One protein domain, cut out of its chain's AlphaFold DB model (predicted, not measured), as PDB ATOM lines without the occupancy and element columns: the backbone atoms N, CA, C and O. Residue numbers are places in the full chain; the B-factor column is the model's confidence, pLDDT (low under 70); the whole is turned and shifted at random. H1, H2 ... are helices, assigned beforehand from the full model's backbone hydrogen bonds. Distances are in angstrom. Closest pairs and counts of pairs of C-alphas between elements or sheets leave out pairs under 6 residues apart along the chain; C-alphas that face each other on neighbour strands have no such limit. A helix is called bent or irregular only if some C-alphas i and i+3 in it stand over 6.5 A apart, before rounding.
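AT A GLANCE: This is residues 22 to 107 of the 212 residues of an uncharacterized protein of Piromyces sp. (strain E2) (UniProt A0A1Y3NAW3). One long helix, H1, makes the length of this elongated model; the first arm of the bent helix H4, H4a, runs alongside the second half of H1 at a distance, the second arm, H4b, turns off from it beyond the end of H1 to meet H2, and the small helix H3 lies to one side of H1 and H4a. At the end where H1 and H4b finish, short helix H2 joins them, while residues 22 to 28 of H1 stick out at the opposite end. The printed part has 86 residues with four named helices, in the order H1, H2, H3, H4, and no named strand; the class is all helix. It is only just compact, close to loose, with a radius of gyration of the C-alphas of 14.2 A and spans of 51 by 19 by 16 A.

IN THESE COORDINATES: Find C-alpha 22 at (-24.423, -48.581, -47.676); from there H1, residues 22 to 47, runs 39.0 A to C-alpha 47 at (-30.852, -43.291, -9.619). H2 is residues 55 to 63, 12.8 A long, and H3 is residues 66 to 72, 10.0 A long. H4, residues 85 to 106, was assigned as one helix by its hydrogen bonds but is bent: C-alphas 94 and 97 are 6.8 A apart. Its arm H4a, residues 85 to 94, measures 14.4 A, and its arm H4b, residues 97 to 106, measures 14.0 A and ends at C-alpha 106, (-39.328, -48.338, -2.420).

HOW THE PARTS SIT: Start at the end of H1, where residues 46 to 47 alone touch H2; the closest C-alphas, of Cys 47 and Tyr 61, are 6.2 A apart. The two form a helical hairpin, running opposite ways at a steep tilt of 37 degrees, only just beyond shallow. Next look from H2 to H4b: they touch, about perpendicular at 79 degrees, with the closest C-alphas, of Cys 58 and Cys 106, 4.8 A apart. H3 is close to but not clearly touching H1, H2, H4a and H4b; its closest C-alphas to H4b are those of Ile 70 and Ala 99, 5.8 A apart. H1 stays apart from both H4a and H4b. The arms stand at a steep tilt of 53 degrees. In H2, H3, H4a and H4b every O i to N i+4 pair is within hydrogen-bond range; in H1, 15 of 22 are.

THE WHOLE: The C-alphas farthest apart, those of Phe 22 and Glu 55, are 51.3 A from each other. The printed part has no cut. The link from H3 to H4 is long, with 12 residues, that from H1 to H2 is short, and that from H2 to H3 is tight. The mean pLDDT of the printed part is 77.5; residues 22 to 33 and residue 64 are under 70.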
ATOM      1  N   PHE A  22     -25.093 -47.739 -48.659       55.78
ATOM      2  CA  PHE A  22     -24.423 -48.581 -47.676       55.78
ATOM      3  C   PHE A  22     -23.697 -47.722 -46.634       55.78
ATOM      4  O   PHE A  22     -23.882 -47.949 -45.447       55.78
ATOM      5  N   THR A  23     -22.957 -46.680 -47.035       53.56
ATOM      6  CA  THR A  23     -22.201 -45.830 -46.094       53.56
ATOM      7  C   THR A  23     -23.072 -44.950 -45.198       53.56
ATOM      8  O   THR A  23     -22.687 -44.706 -44.057       53.56
ATOM      9  N   PHE A  24     -24.243 -44.503 -45.664       55.19
ATOM     10  CA  PHE A  24     -25.156 -43.713 -44.828       55.19
ATOM     11  C   PHE A  24     -25.769 -44.520 -43.675       55.19
ATOM     12  O   PHE A  24     -25.995 -43.956 -42.610       55.19
ATOM     13  N   THR A  25     -25.980 -45.827 -43.856       51.28
ATOM     14  CA  THR A  25     -26.540 -46.700 -42.811       51.28
ATOM     15  C   THR A  25     -25.552 -46.927 -41.660       51.28
ATOM     16  O   THR A  25     -25.946 -46.871 -40.506       51.28
ATOM     17  N   PHE A  26     -24.248 -47.087 -41.931       52.47
ATOM     18  CA  PHE A  26     -23.264 -47.317 -40.854       52.47
ATOM     19  C   PHE A  26     -22.944 -46.071 -40.021       52.47
ATOM     20  O   PHE A  26     -22.531 -46.199 -38.871       52.47
ATOM     21  N   ALA A  27     -23.102 -44.869 -40.581       52.81
ATOM     22  CA  ALA A  27     -22.814 -43.637 -39.850       52.81
ATOM     23  C   ALA A  27     -23.868 -43.343 -38.768       52.81
ATOM     24  O   ALA A  27     -23.531 -42.783 -37.732       52.81
ATOM     25  N   THR A  28     -25.126 -43.747 -38.973       53.84
ATOM     26  CA  THR A  28     -26.203 -43.501 -38.000       53.84
ATOM     27  C   THR A  28     -26.172 -44.445 -36.801       53.84
ATOM     28  O   THR A  28     -26.660 -44.082 -35.732       53.84
ATOM     29  N   ASP A  29     -25.586 -45.632 -36.950       52.84
ATOM     30  CA  ASP A  29     -25.593 -46.644 -35.891       52.84
ATOM     31  C   ASP A  29     -24.585 -46.307 -34.776       52.84
ATOM     32  O   ASP A  29     -24.922 -46.394 -33.594       52.84
ATOM     33  N   ALA A  30     -23.392 -45.813 -35.134       58.25
ATOM     34  CA  ALA A  30     -22.334 -45.487 -34.173       58.25
ATOM     35  C   ALA A  30     -22.668 -44.287 -33.261       58.25
ATOM     36  O   ALA A  30     -22.320 -44.295 -32.078       58.25
ATOM     37  N   ASP A  31     -23.365 -43.273 -33.784       61.59
ATOM     38  CA  ASP A  31     -23.744 -42.092 -32.997       61.59
ATOM     39  C   ASP A  31     -24.856 -42.423 -31.981       61.59
ATOM     40  O   ASP A  31     -24.829 -41.941 -30.846       61.59
ATOM     41  N   SER A  32     -25.790 -43.314 -32.339       61.06
ATOM     42  CA  SER A  32     -26.902 -43.702 -31.458       61.06
ATOM     43  C   SER A  32     -26.461 -44.523 -30.237       61.06
ATOM     44  O   SER A  32     -26.949 -44.311 -29.126       61.06
ATOM     45  N   GLU A  33     -25.479 -45.415 -30.402       65.06
ATOM     46  CA  GLU A  33     -24.937 -46.228 -29.306       65.06
ATOM     47  C   GLU A  33     -24.152 -45.365 -28.300       65.06
ATOM     48  O   GLU A  33     -24.247 -45.558 -27.081       65.06
ATOM     49  N   SER A  34     -23.450 -44.338 -28.795       80.25
ATOM     50  CA  SER A  34     -22.767 -43.352 -27.955       80.25
ATOM     51  C   SER A  34     -23.729 -42.526 -27.096       80.25
ATOM     52  O   SER A  34     -23.363 -42.177 -25.971       80.25
ATOM     53  N   GLU A  35     -24.892 -42.130 -27.613       86.31
ATOM     54  CA  GLU A  35     -25.862 -41.314 -26.867       86.31
ATOM     55  C   GLU A  35     -26.650 -42.143 -25.852       86.31
ATOM     56  O   GLU A  35     -26.839 -41.702 -24.715       86.31
ATOM     57  N   CYS A  36     -27.037 -43.368 -26.221       86.50
ATOM     58  CA  CYS A  36     -27.672 -44.303 -25.298       86.50
ATOM     59  C   CYS A  36     -26.785 -44.567 -24.073       86.50
ATOM     60  O   CYS A  36     -27.252 -44.449 -22.942       86.50
ATOM     61  N   THR A  37     -25.492 -44.839 -24.288       86.00
ATOM     62  CA  THR A  37     -24.546 -45.129 -23.198       86.00
ATOM     63  C   THR A  37     -24.424 -43.954 -22.228       86.00
ATOM     64  O   THR A  37     -24.582 -44.129 -21.025       86.00
ATOM     65  N   LYS A  38     -24.252 -42.728 -22.742       89.44
ATOM     66  CA  LYS A  38     -24.198 -41.517 -21.901       89.44
ATOM     67  C   LYS A  38     -25.476 -41.318 -21.091       89.44
ATOM     68  O   LYS A  38     -25.421 -40.961 -19.920       89.44
ATOM     69  N   THR A  39     -26.625 -41.547 -21.722       88.00
ATOM     70  CA  THR A  39     -27.929 -41.396 -21.070       88.00
ATOM     71  C   THR A  39     -28.086 -42.415 -19.944       88.00
ATOM     72  O   THR A  39     -28.516 -42.059 -18.847       88.00
ATOM     73  N   ILE A  40     -27.673 -43.662 -20.185       84.75
ATOM     74  CA  ILE A  40     -27.623 -44.715 -19.170       84.75
ATOM     75  C   ILE A  40     -26.713 -44.310 -18.006       84.75
ATOM     76  O   ILE A  40     -27.173 -44.345 -16.868       84.75
ATOM     77  N   ASP A  41     -25.487 -43.857 -18.268       86.69
ATOM     78  CA  ASP A  41     -24.541 -43.454 -17.220       86.69
ATOM     79  C   ASP A  41     -25.116 -42.333 -16.332       86.69
ATOM     80  O   ASP A  41     -25.046 -42.393 -15.102       86.69
ATOM     81  N   GLU A  42     -25.763 -41.329 -16.934       87.31
ATOM     82  CA  GLU A  42     -26.420 -40.252 -16.187       87.31
ATOM     83  C   GLU A  42     -27.579 -40.752 -15.317       87.31
ATOM     84  O   GLU A  42     -27.796 -40.261 -14.203       87.31
ATOM     85  N   ILE A  43     -28.370 -41.691 -15.836       84.31
ATOM     86  CA  ILE A  43     -29.459 -42.321 -15.090       84.31
ATOM     87  C   ILE A  43     -28.884 -43.118 -13.929       84.31
ATOM     88  O   ILE A  43     -29.388 -43.009 -12.815       84.31
ATOM     89  N   GLU A  44     -27.832 -43.895 -14.153       83.25
ATOM     90  CA  GLU A  44     -27.190 -44.691 -13.112       83.25
ATOM     91  C   GLU A  44     -26.636 -43.821 -11.988       83.25
ATOM     92  O   GLU A  44     -26.844 -44.132 -10.811       83.25
ATOM     93  N   GLU A  45     -26.004 -42.700 -12.330       84.75
ATOM     94  CA  GLU A  45     -25.497 -41.733 -11.360       84.75
ATOM     95  C   GLU A  45     -26.632 -41.112 -10.529       84.75
ATOM     96  O   GLU A  45     -26.527 -41.003  -9.301       84.75
ATOM     97  N   LYS A  46     -27.748 -40.749 -11.174       84.12
ATOM     98  CA  LYS A  46     -28.904 -40.114 -10.518       84.12
ATOM     99  C   LYS A  46     -29.725 -41.096  -9.682       84.12
ATOM    100  O   LYS A  46     -30.085 -40.796  -8.544       84.12
ATOM    101  N   CYS A  47     -30.021 -42.264 -10.238       80.62
ATOM    102  CA  CYS A  47     -30.852 -43.291  -9.619       80.62
ATOM    103  C   CYS A  47     -30.082 -44.110  -8.577       80.62
ATOM    104  O   CYS A  47     -30.694 -44.693  -7.687       80.62
ATOM    105  N   GLN A  48     -28.747 -44.143  -8.670       84.00
ATOM    106  CA  GLN A  48     -27.856 -44.873  -7.767       84.00
ATOM    107  C   GLN A  48     -28.290 -46.332  -7.575       84.00
ATOM    108  O   GLN A  48     -28.241 -46.864  -6.466       84.00
ATOM    109  N   LEU A  49     -28.704 -46.981  -8.670       74.81
ATOM    110  CA  LEU A  49     -29.325 -48.309  -8.663       74.81
ATOM    111  C   LEU A  49     -28.426 -49.393  -8.051       74.81
ATOM    112  O   LEU A  49     -28.915 -50.388  -7.528       74.81
ATOM    113  N   TYR A  50     -27.110 -49.190  -8.050       74.38
ATOM    114  CA  TYR A  50     -26.135 -50.107  -7.454       74.38
ATOM    115  C   TYR A  50     -26.019 -50.010  -5.927       74.38
ATOM    116  O   TYR A  50     -25.330 -50.824  -5.305       74.38
ATOM    117  N   LYS A  51     -26.636 -49.000  -5.304       80.56
ATOM    118  CA  LYS A  51     -26.612 -48.814  -3.853       80.56
ATOM    119  C   LYS A  51     -27.806 -49.501  -3.207       80.56
ATOM    120  O   LYS A  51     -28.879 -49.612  -3.792       80.56
ATOM    121  N   LYS A  52     -27.624 -49.906  -1.948       77.81
ATOM    122  CA  LYS A  52     -28.728 -50.404  -1.128       77.81
ATOM    123  C   LYS A  52     -29.787 -49.299  -0.990       77.81
ATOM    124  O   LYS A  52     -29.406 -48.186  -0.616       77.81
ATOM    125  N   PRO A  53     -31.076 -49.583  -1.240       80.06
ATOM    126  CA  PRO A  53     -32.132 -48.588  -1.136       80.06
ATOM    127  C   PRO A  53     -32.192 -48.000   0.279       80.06
ATOM    128  O   PRO A  53     -32.227 -48.714   1.283       80.06
ATOM    129  N   THR A  54     -32.182 -46.674   0.338       81.62
ATOM    130  CA  THR A  54     -32.448 -45.859   1.527       81.62
ATOM    131  C   THR A  54     -33.725 -45.062   1.288       81.62
ATOM    132  O   THR A  54     -34.173 -44.935   0.151       81.62
ATOM    133  N   GLU A  55     -34.303 -44.470   2.332       80.56
ATOM    134  CA  GLU A  55     -35.497 -43.624   2.183       80.56
ATOM    135  C   GLU A  55     -35.277 -42.464   1.190       80.56
ATOM    136  O   GLU A  55     -36.168 -42.114   0.420       80.56
ATOM    137  N   GLU A  56     -34.064 -41.908   1.151       81.06
ATOM    138  CA  GLU A  56     -33.665 -40.880   0.187       81.06
ATOM    139  C   GLU A  56     -33.611 -41.424  -1.249       81.06
ATOM    140  O   GLU A  56     -34.163 -40.819  -2.166       81.06
ATOM    141  N   LEU A  57     -33.031 -42.612  -1.447       82.25
ATOM    142  CA  LEU A  57     -32.993 -43.259  -2.761       82.25
ATOM    143  C   LEU A  57     -34.381 -43.680  -3.246       82.25
ATOM    144  O   LEU A  57     -34.657 -43.609  -4.440       82.25
ATOM    145  N   CYS A  58     -35.282 -44.051  -2.336       82.69
ATOM    146  CA  CYS A  58     -36.663 -44.359  -2.685       82.69
ATOM    147  C   CYS A  58     -37.438 -43.135  -3.196       82.69
ATOM    148  O   CYS A  58     -38.334 -43.292  -4.029       82.69
ATOM    149  N   LYS A  59     -37.093 -41.916  -2.760       81.19
ATOM    150  CA  LYS A  59     -37.666 -40.685  -3.334       81.19
ATOM    151  C   LYS A  59     -37.203 -40.502  -4.777       81.19
ATOM    152  O   LYS A  59     -38.031 -40.334  -5.667       81.19
ATOM    153  N   ASN A  60     -35.903 -40.660  -5.020       79.56
ATOM    154  CA  ASN A  60     -35.323 -40.559  -6.362       79.56
ATOM    155  C   ASN A  60     -35.872 -41.632  -7.313       79.56
ATOM    156  O   ASN A  60     -36.177 -41.333  -8.467       79.56
ATOM    157  N   TYR A  61     -36.056 -42.862  -6.820       78.69
ATOM    158  CA  TYR A  61     -36.621 -43.976  -7.580       78.69
ATOM    159  C   TYR A  61     -38.007 -43.658  -8.161       78.69
ATOM    160  O   TYR A  61     -38.276 -43.963  -9.325       78.69
ATOM    161  N   ASN A  62     -38.861 -43.015  -7.358       72.12
ATOM    162  CA  ASN A  62     -40.235 -42.683  -7.727       72.12
ATOM    163  C   ASN A  62     -40.345 -41.406  -8.592       72.12
ATOM    164  O   ASN A  62     -41.242 -41.335  -9.429       72.12
ATOM    165  N   ASP A  63     -39.441 -40.429  -8.437       70.75
ATOM    166  CA  ASP A  63     -39.501 -39.142  -9.157       70.75
ATOM    167  C   ASP A  63     -38.808 -39.152 -10.533       70.75
ATOM    168  O   ASP A  63     -39.279 -38.521 -11.483       70.75
ATOM    169  N   LEU A  64     -37.674 -39.848 -10.679       61.09
ATOM    170  CA  LEU A  64     -36.746 -39.630 -11.805       61.09
ATOM    171  C   LEU A  64     -36.933 -40.579 -12.996       61.09
ATOM    172  O   LEU A  64     -36.044 -40.692 -13.836       61.09
ATOM    173  N   LYS A  65     -38.081 -41.259 -13.102       70.25
ATOM    174  CA  LYS A  65     -38.308 -42.344 -14.084       70.25
ATOM    175  C   LYS A  65     -37.332 -43.524 -13.926       70.25
ATOM    176  O   LYS A  65     -37.232 -44.351 -14.831       70.25
ATOM    177  N   CYS A  66     -36.639 -43.639 -12.789       79.50
ATOM    178  CA  CYS A  66     -35.773 -44.784 -12.489       79.50
ATOM    179  C   CYS A  66     -36.584 -46.085 -12.488       79.50
ATOM    180  O   CYS A  66     -36.165 -47.086 -13.068       79.50
ATOM    181  N   ASN A  67     -37.788 -46.041 -11.904       76.19
ATOM    182  CA  ASN A  67     -38.741 -47.144 -11.938       76.19
ATOM    183  C   ASN A  67     -39.087 -47.574 -13.370       76.19
ATOM    184  O   ASN A  67     -39.177 -48.763 -13.645       76.19
ATOM    185  N   LYS A  68     -39.218 -46.625 -14.300       79.56
ATOM    186  CA  LYS A  68     -39.569 -46.890 -15.693       79.56
ATOM    187  C   LYS A  68     -38.470 -47.657 -16.410       79.56
ATOM    188  O   LYS A  68     -38.773 -48.573 -17.150       79.56
ATOM    189  N   ILE A  69     -37.207 -47.331 -16.177       79.44
ATOM    190  CA  ILE A  69     -36.088 -48.039 -16.819       79.44
ATOM    191  C   ILE A  69     -35.932 -49.438 -16.231       79.44
ATOM    192  O   ILE A  69     -35.677 -50.390 -16.961       79.44
ATOM    193  N   ILE A  70     -36.172 -49.577 -14.929       76.38
ATOM    194  CA  ILE A  70     -36.227 -50.875 -14.257       76.38
ATOM    195  C   ILE A  70     -37.383 -51.744 -14.786       76.38
ATOM    196  O   ILE A  70     -37.208 -52.946 -14.967       76.38
ATOM    197  N   LEU A  71     -38.552 -51.146 -15.041       74.12
ATOM    198  CA  LEU A  71     -39.782 -51.849 -15.424       74.12
ATOM    199  C   LEU A  71     -40.006 -51.997 -16.928       74.12
ATOM    200  O   LEU A  71     -40.724 -52.878 -17.367       74.12
ATOM    201  N   GLU A  72     -39.480 -51.111 -17.747       77.69
ATOM    202  CA  GLU A  72     -39.684 -51.141 -19.197       77.69
ATOM    203  C   GLU A  72     -38.374 -51.440 -19.931       77.69
ATOM    204  O   GLU A  72     -38.377 -51.644 -21.144       77.69
ATOM    205  N   GLY A  73     -37.258 -51.507 -19.201       78.62
ATOM    206  CA  GLY A  73     -35.925 -51.687 -19.749       78.62
ATOM    207  C   GLY A  73     -35.365 -50.412 -20.376       78.62
ATOM    208  O   GLY A  73     -36.025 -49.373 -20.503       78.62
ATOM    209  N   VAL A  74     -34.114 -50.509 -20.820       84.25
ATOM    210  CA  VAL A  74     -33.389 -49.408 -21.474       84.25
ATOM    211  C   VAL A  74     -34.023 -48.975 -22.796       84.25
ATOM    212  O   VAL A  74     -33.866 -47.833 -23.196       84.25
ATOM    213  N   THR A  75     -34.828 -49.820 -23.446       84.50
ATOM    214  CA  THR A  75     -35.545 -49.470 -24.689       84.50
ATOM    215  C   THR A  75     -36.654 -48.432 -24.482       84.50
ATOM    216  O   THR A  75     -37.145 -47.843 -25.449       84.50
ATOM    217  N   SER A  76     -37.037 -48.163 -23.228       84.75
ATOM    218  CA  SER A  76     -37.930 -47.058 -22.870       84.75
ATOM    219  C   SER A  76     -37.266 -45.677 -22.993       84.75
ATOM    220  O   SER A  76     -37.973 -44.662 -23.057       84.75
ATOM    221  N   ILE A  77     -35.931 -45.637 -23.064       86.75
ATOM    222  CA  ILE A  77     -35.116 -44.443 -23.294       86.75
ATOM    223  C   ILE A  77     -35.105 -44.166 -24.809       86.75
ATOM    224  O   ILE A  77     -34.700 -45.042 -25.578       86.75
ATOM    225  N   PRO A  78     -35.562 -42.986 -25.273       88.56
ATOM    226  CA  PRO A  78     -35.607 -42.649 -26.698       88.56
ATOM    227  C   PRO A  78     -34.282 -42.869 -27.430       88.56
ATOM    228  O   PRO A  78     -34.284 -43.405 -28.538       88.56
ATOM    229  N   GLU A  79     -33.179 -42.511 -26.780       88.69
ATOM    230  CA  GLU A  79     -31.802 -42.613 -27.261       88.69
ATOM    231  C   GLU A  79     -31.348 -44.077 -27.407       88.69
ATOM    232  O   GLU A  79     -30.471 -44.379 -28.207       88.69
ATOM    233  N   CYS A  80     -31.990 -45.014 -26.703       87.81
ATOM    234  CA  CYS A  80     -31.656 -46.438 -26.705       87.81
ATOM    235  C   CYS A  80     -32.599 -47.301 -27.557       87.81
ATOM    236  O   CYS A  80     -32.526 -48.527 -27.506       87.81
ATOM    237  N   LYS A  81     -33.499 -46.711 -28.353       88.19
ATOM    238  CA  LYS A  81     -34.475 -47.486 -29.149       88.19
ATOM    239  C   LYS A  81     -33.849 -48.423 -30.184       88.19
ATOM    240  O   LYS A  81     -34.481 -49.410 -30.545       88.19
ATOM    241  N   ASN A  82     -32.645 -48.101 -30.656       86.12
ATOM    242  CA  ASN A  82     -31.978 -48.813 -31.748       86.12
ATOM    243  C   ASN A  82     -30.853 -49.743 -31.276       86.12
ATOM    244  O   ASN A  82     -30.169 -50.324 -32.115       86.12
ATOM    245  N   ILE A  83     -30.639 -49.897 -29.964       84.56
ATOM    246  CA  ILE A  83     -29.610 -50.823 -29.483       84.56
ATOM    247  C   ILE A  83     -29.965 -52.261 -29.862       84.56
ATOM    248  O   ILE A  83     -31.137 -52.626 -30.000       84.56
ATOM    249  N   SER A  84     -28.939 -53.098 -30.000       85.62
ATOM    250  CA  SER A  84     -29.152 -54.512 -30.281       85.62
ATOM    251  C   SER A  84     -29.969 -55.179 -29.166       85.62
ATOM    252  O   SER A  84     -29.880 -54.808 -27.991       85.62
ATOM    253  N   LYS A  85     -30.750 -56.203 -29.526       83.69
ATOM    254  CA  LYS A  85     -31.518 -56.995 -28.554       83.69
ATOM    255  C   LYS A  85     -30.613 -57.587 -27.464       83.69
ATOM    256  O   LYS A  85     -30.981 -57.558 -26.297       83.69
ATOM    257  N   GLU A  86     -29.431 -58.067 -27.843       83.56
ATOM    258  CA  GLU A  86     -28.439 -58.628 -26.919       83.56
ATOM    259  C   GLU A  86     -27.924 -57.573 -25.926       83.56
ATOM    260  O   GLU A  86     -27.870 -57.824 -24.723       83.56
ATOM    261  N   SER A  87     -27.631 -56.356 -26.402       82.44
ATOM    262  CA  SER A  87     -27.234 -55.234 -25.542       82.44
ATOM    263  C   SER A  87     -28.356 -54.846 -24.573       82.44
ATOM    264  O   SER A  87     -28.102 -54.638 -23.388       82.44
ATOM    265  N   ALA A  88     -29.603 -54.797 -25.052       82.00
ATOM    266  CA  ALA A  88     -30.768 -54.507 -24.218       82.00
ATOM    267  C   ALA A  88     -30.979 -55.567 -23.125       82.00
ATOM    268  O   ALA A  88     -31.244 -55.217 -21.976       82.00
ATOM    269  N   GLU A  89     -30.837 -56.849 -23.468       80.88
ATOM    270  CA  GLU A  89     -30.942 -57.966 -22.521       80.88
ATOM    271  C   GLU A  89     -29.814 -57.941 -21.482       80.88
ATOM    272  O   GLU A  89     -30.077 -58.099 -20.292       80.88
ATOM    273  N   SER A  90     -28.572 -57.674 -21.897       82.12
ATOM    274  CA  SER A  90     -27.423 -57.547 -20.987       82.12
ATOM    275  C   SER A  90     -27.618 -56.420 -19.964       82.12
ATOM    276  O   SER A  90     -27.425 -56.615 -18.761       82.12
ATOM    277  N   LEU A  91     -28.089 -55.256 -20.423       80.88
ATOM    278  CA  LEU A  91     -28.408 -54.122 -19.555       80.88
ATOM    279  C   LEU A  91     -29.560 -54.453 -18.598       80.88
ATOM    280  O   LEU A  91     -29.463 -54.181 -17.403       80.88
ATOM    281  N   LEU A  92     -30.617 -55.108 -19.086       77.44
ATOM    282  CA  LEU A  92     -31.729 -55.558 -18.248       77.44
ATOM    283  C   LEU A  92     -31.250 -56.496 -17.127       77.44
ATOM    284  O   LEU A  92     -31.624 -56.304 -15.972       77.44
ATOM    285  N   ILE A  93     -30.376 -57.462 -17.442       77.38
ATOM    286  CA  ILE A  93     -29.786 -58.380 -16.454       77.38
ATOM    287  C   ILE A  93     -29.011 -57.611 -15.377       77.38
ATOM    288  O   ILE A  93     -29.153 -57.933 -14.195       77.38
ATOM    289  N   SER A  94     -28.235 -56.592 -15.764       77.38
ATOM    290  CA  SER A  94     -27.504 -55.732 -14.821       77.38
ATOM    291  C   SER A  94     -28.454 -55.051 -13.831       77.38
ATOM    292  O   SER A  94     -28.204 -55.036 -12.622       77.38
ATOM    293  N   TYR A  95     -29.603 -54.574 -14.319       76.12
ATOM    294  CA  TYR A  95     -30.593 -53.903 -13.481       76.12
ATOM    295  C   TYR A  95     -31.477 -54.840 -12.669       76.12
ATOM    296  O   TYR A  95     -32.032 -54.382 -11.678       76.12
ATOM    297  N   THR A  96     -31.588 -56.128 -12.995       74.81
ATOM    298  CA  THR A  96     -32.448 -57.081 -12.267       74.81
ATOM    299  C   THR A  96     -32.183 -57.100 -10.764       74.81
ATOM    300  O   THR A  96     -33.110 -57.124  -9.955       74.81
ATOM    301  N   LYS A  97     -30.910 -57.068 -10.356       73.75
ATOM    302  CA  LYS A  97     -30.564 -57.089  -8.930       73.75
ATOM    303  C   LYS A  97     -31.036 -55.813  -8.230       73.75
ATOM    304  O   LYS A  97     -31.676 -55.883  -7.186       73.75
ATOM    305  N   SER A  98     -30.753 -54.668  -8.835       76.44
ATOM    306  CA  SER A  98     -31.196 -53.364  -8.349       76.44
ATOM    307  C   SER A  98     -32.716 -53.247  -8.348       76.44
ATOM    308  O   SER A  98     -33.295 -52.736  -7.397       76.44
ATOM    309  N   ALA A  99     -33.373 -53.776  -9.376       76.94
ATOM    310  CA  ALA A  99     -34.815 -53.839  -9.484       76.94
ATOM    311  C   ALA A  99     -35.410 -54.568  -8.283       76.94
ATOM    312  O   ALA A  99     -36.276 -54.005  -7.630       76.94
ATOM    313  N   ASN A 100     -34.901 -55.755  -7.936       77.12
ATOM    314  CA  ASN A 100     -35.360 -56.509  -6.767       77.12
ATOM    315  C   ASN A 100     -35.221 -55.707  -5.468       77.12
ATOM    316  O   ASN A 100     -36.169 -55.630  -4.686       77.12
ATOM    317  N   ASP A 101     -34.058 -55.091  -5.252       79.12
ATOM    318  CA  ASP A 101     -33.793 -54.328  -4.033       79.12
ATOM    319  C   ASP A 101     -34.743 -53.126  -3.923       79.12
ATOM    320  O   ASP A 101     -35.395 -52.940  -2.891       79.12
ATOM    321  N   PHE A 102     -34.882 -52.340  -4.993       82.06
ATOM    322  CA  PHE A 102     -35.758 -51.169  -5.020       82.06
ATOM    323  C   PHE A 102     -37.244 -51.546  -4.981       82.06
ATOM    324  O   PHE A 102     -37.999 -50.908  -4.251       82.06
ATOM    325  N   PHE A 103     -37.671 -52.616  -5.655       79.50
ATOM    326  CA  PHE A 103     -39.037 -53.132  -5.536       79.50
ATOM    327  C   PHE A 103     -39.362 -53.561  -4.110       79.50
ATOM    328  O   PHE A 103     -40.451 -53.277  -3.617       79.50
ATOM    329  N   GLY A 104     -38.413 -54.207  -3.430       76.94
ATOM    330  CA  GLY A 104     -38.586 -54.652  -2.051       76.94
ATOM    331  C   GLY A 104     -38.633 -53.523  -1.018       76.94
ATOM    332  O   GLY A 104     -39.143 -53.724   0.080       76.94
ATOM    333  N   HIS A 105     -38.132 -52.330  -1.343       79.81
ATOM    334  CA  HIS A 105     -37.956 -51.266  -0.346       79.81
ATOM    335  C   HIS A 105     -38.665 -49.950  -0.677       79.81
ATOM    336  O   HIS A 105     -38.990 -49.196   0.238       79.81
ATOM    337  N   CYS A 106     -38.907 -49.660  -1.954       85.88
ATOM    338  CA  CYS A 106     -39.328 -48.338  -2.420       85.88
ATOM    339  C   CYS A 106     -40.700 -48.320  -3.102       85.88
ATOM    340  O   CYS A 106     -41.231 -47.233  -3.354       85.88
ATOM    341  N   GLU A 107     -41.275 -49.487  -3.408       86.69
ATOM    342  CA  GLU A 107     -42.572 -49.565  -4.077       86.69
ATOM    343  C   GLU A 107     -43.698 -49.184  -3.109       86.69
ATOM    344  O   GLU A 107     -43.813 -49.731  -2.007       86.69
TER     345      GLU A 107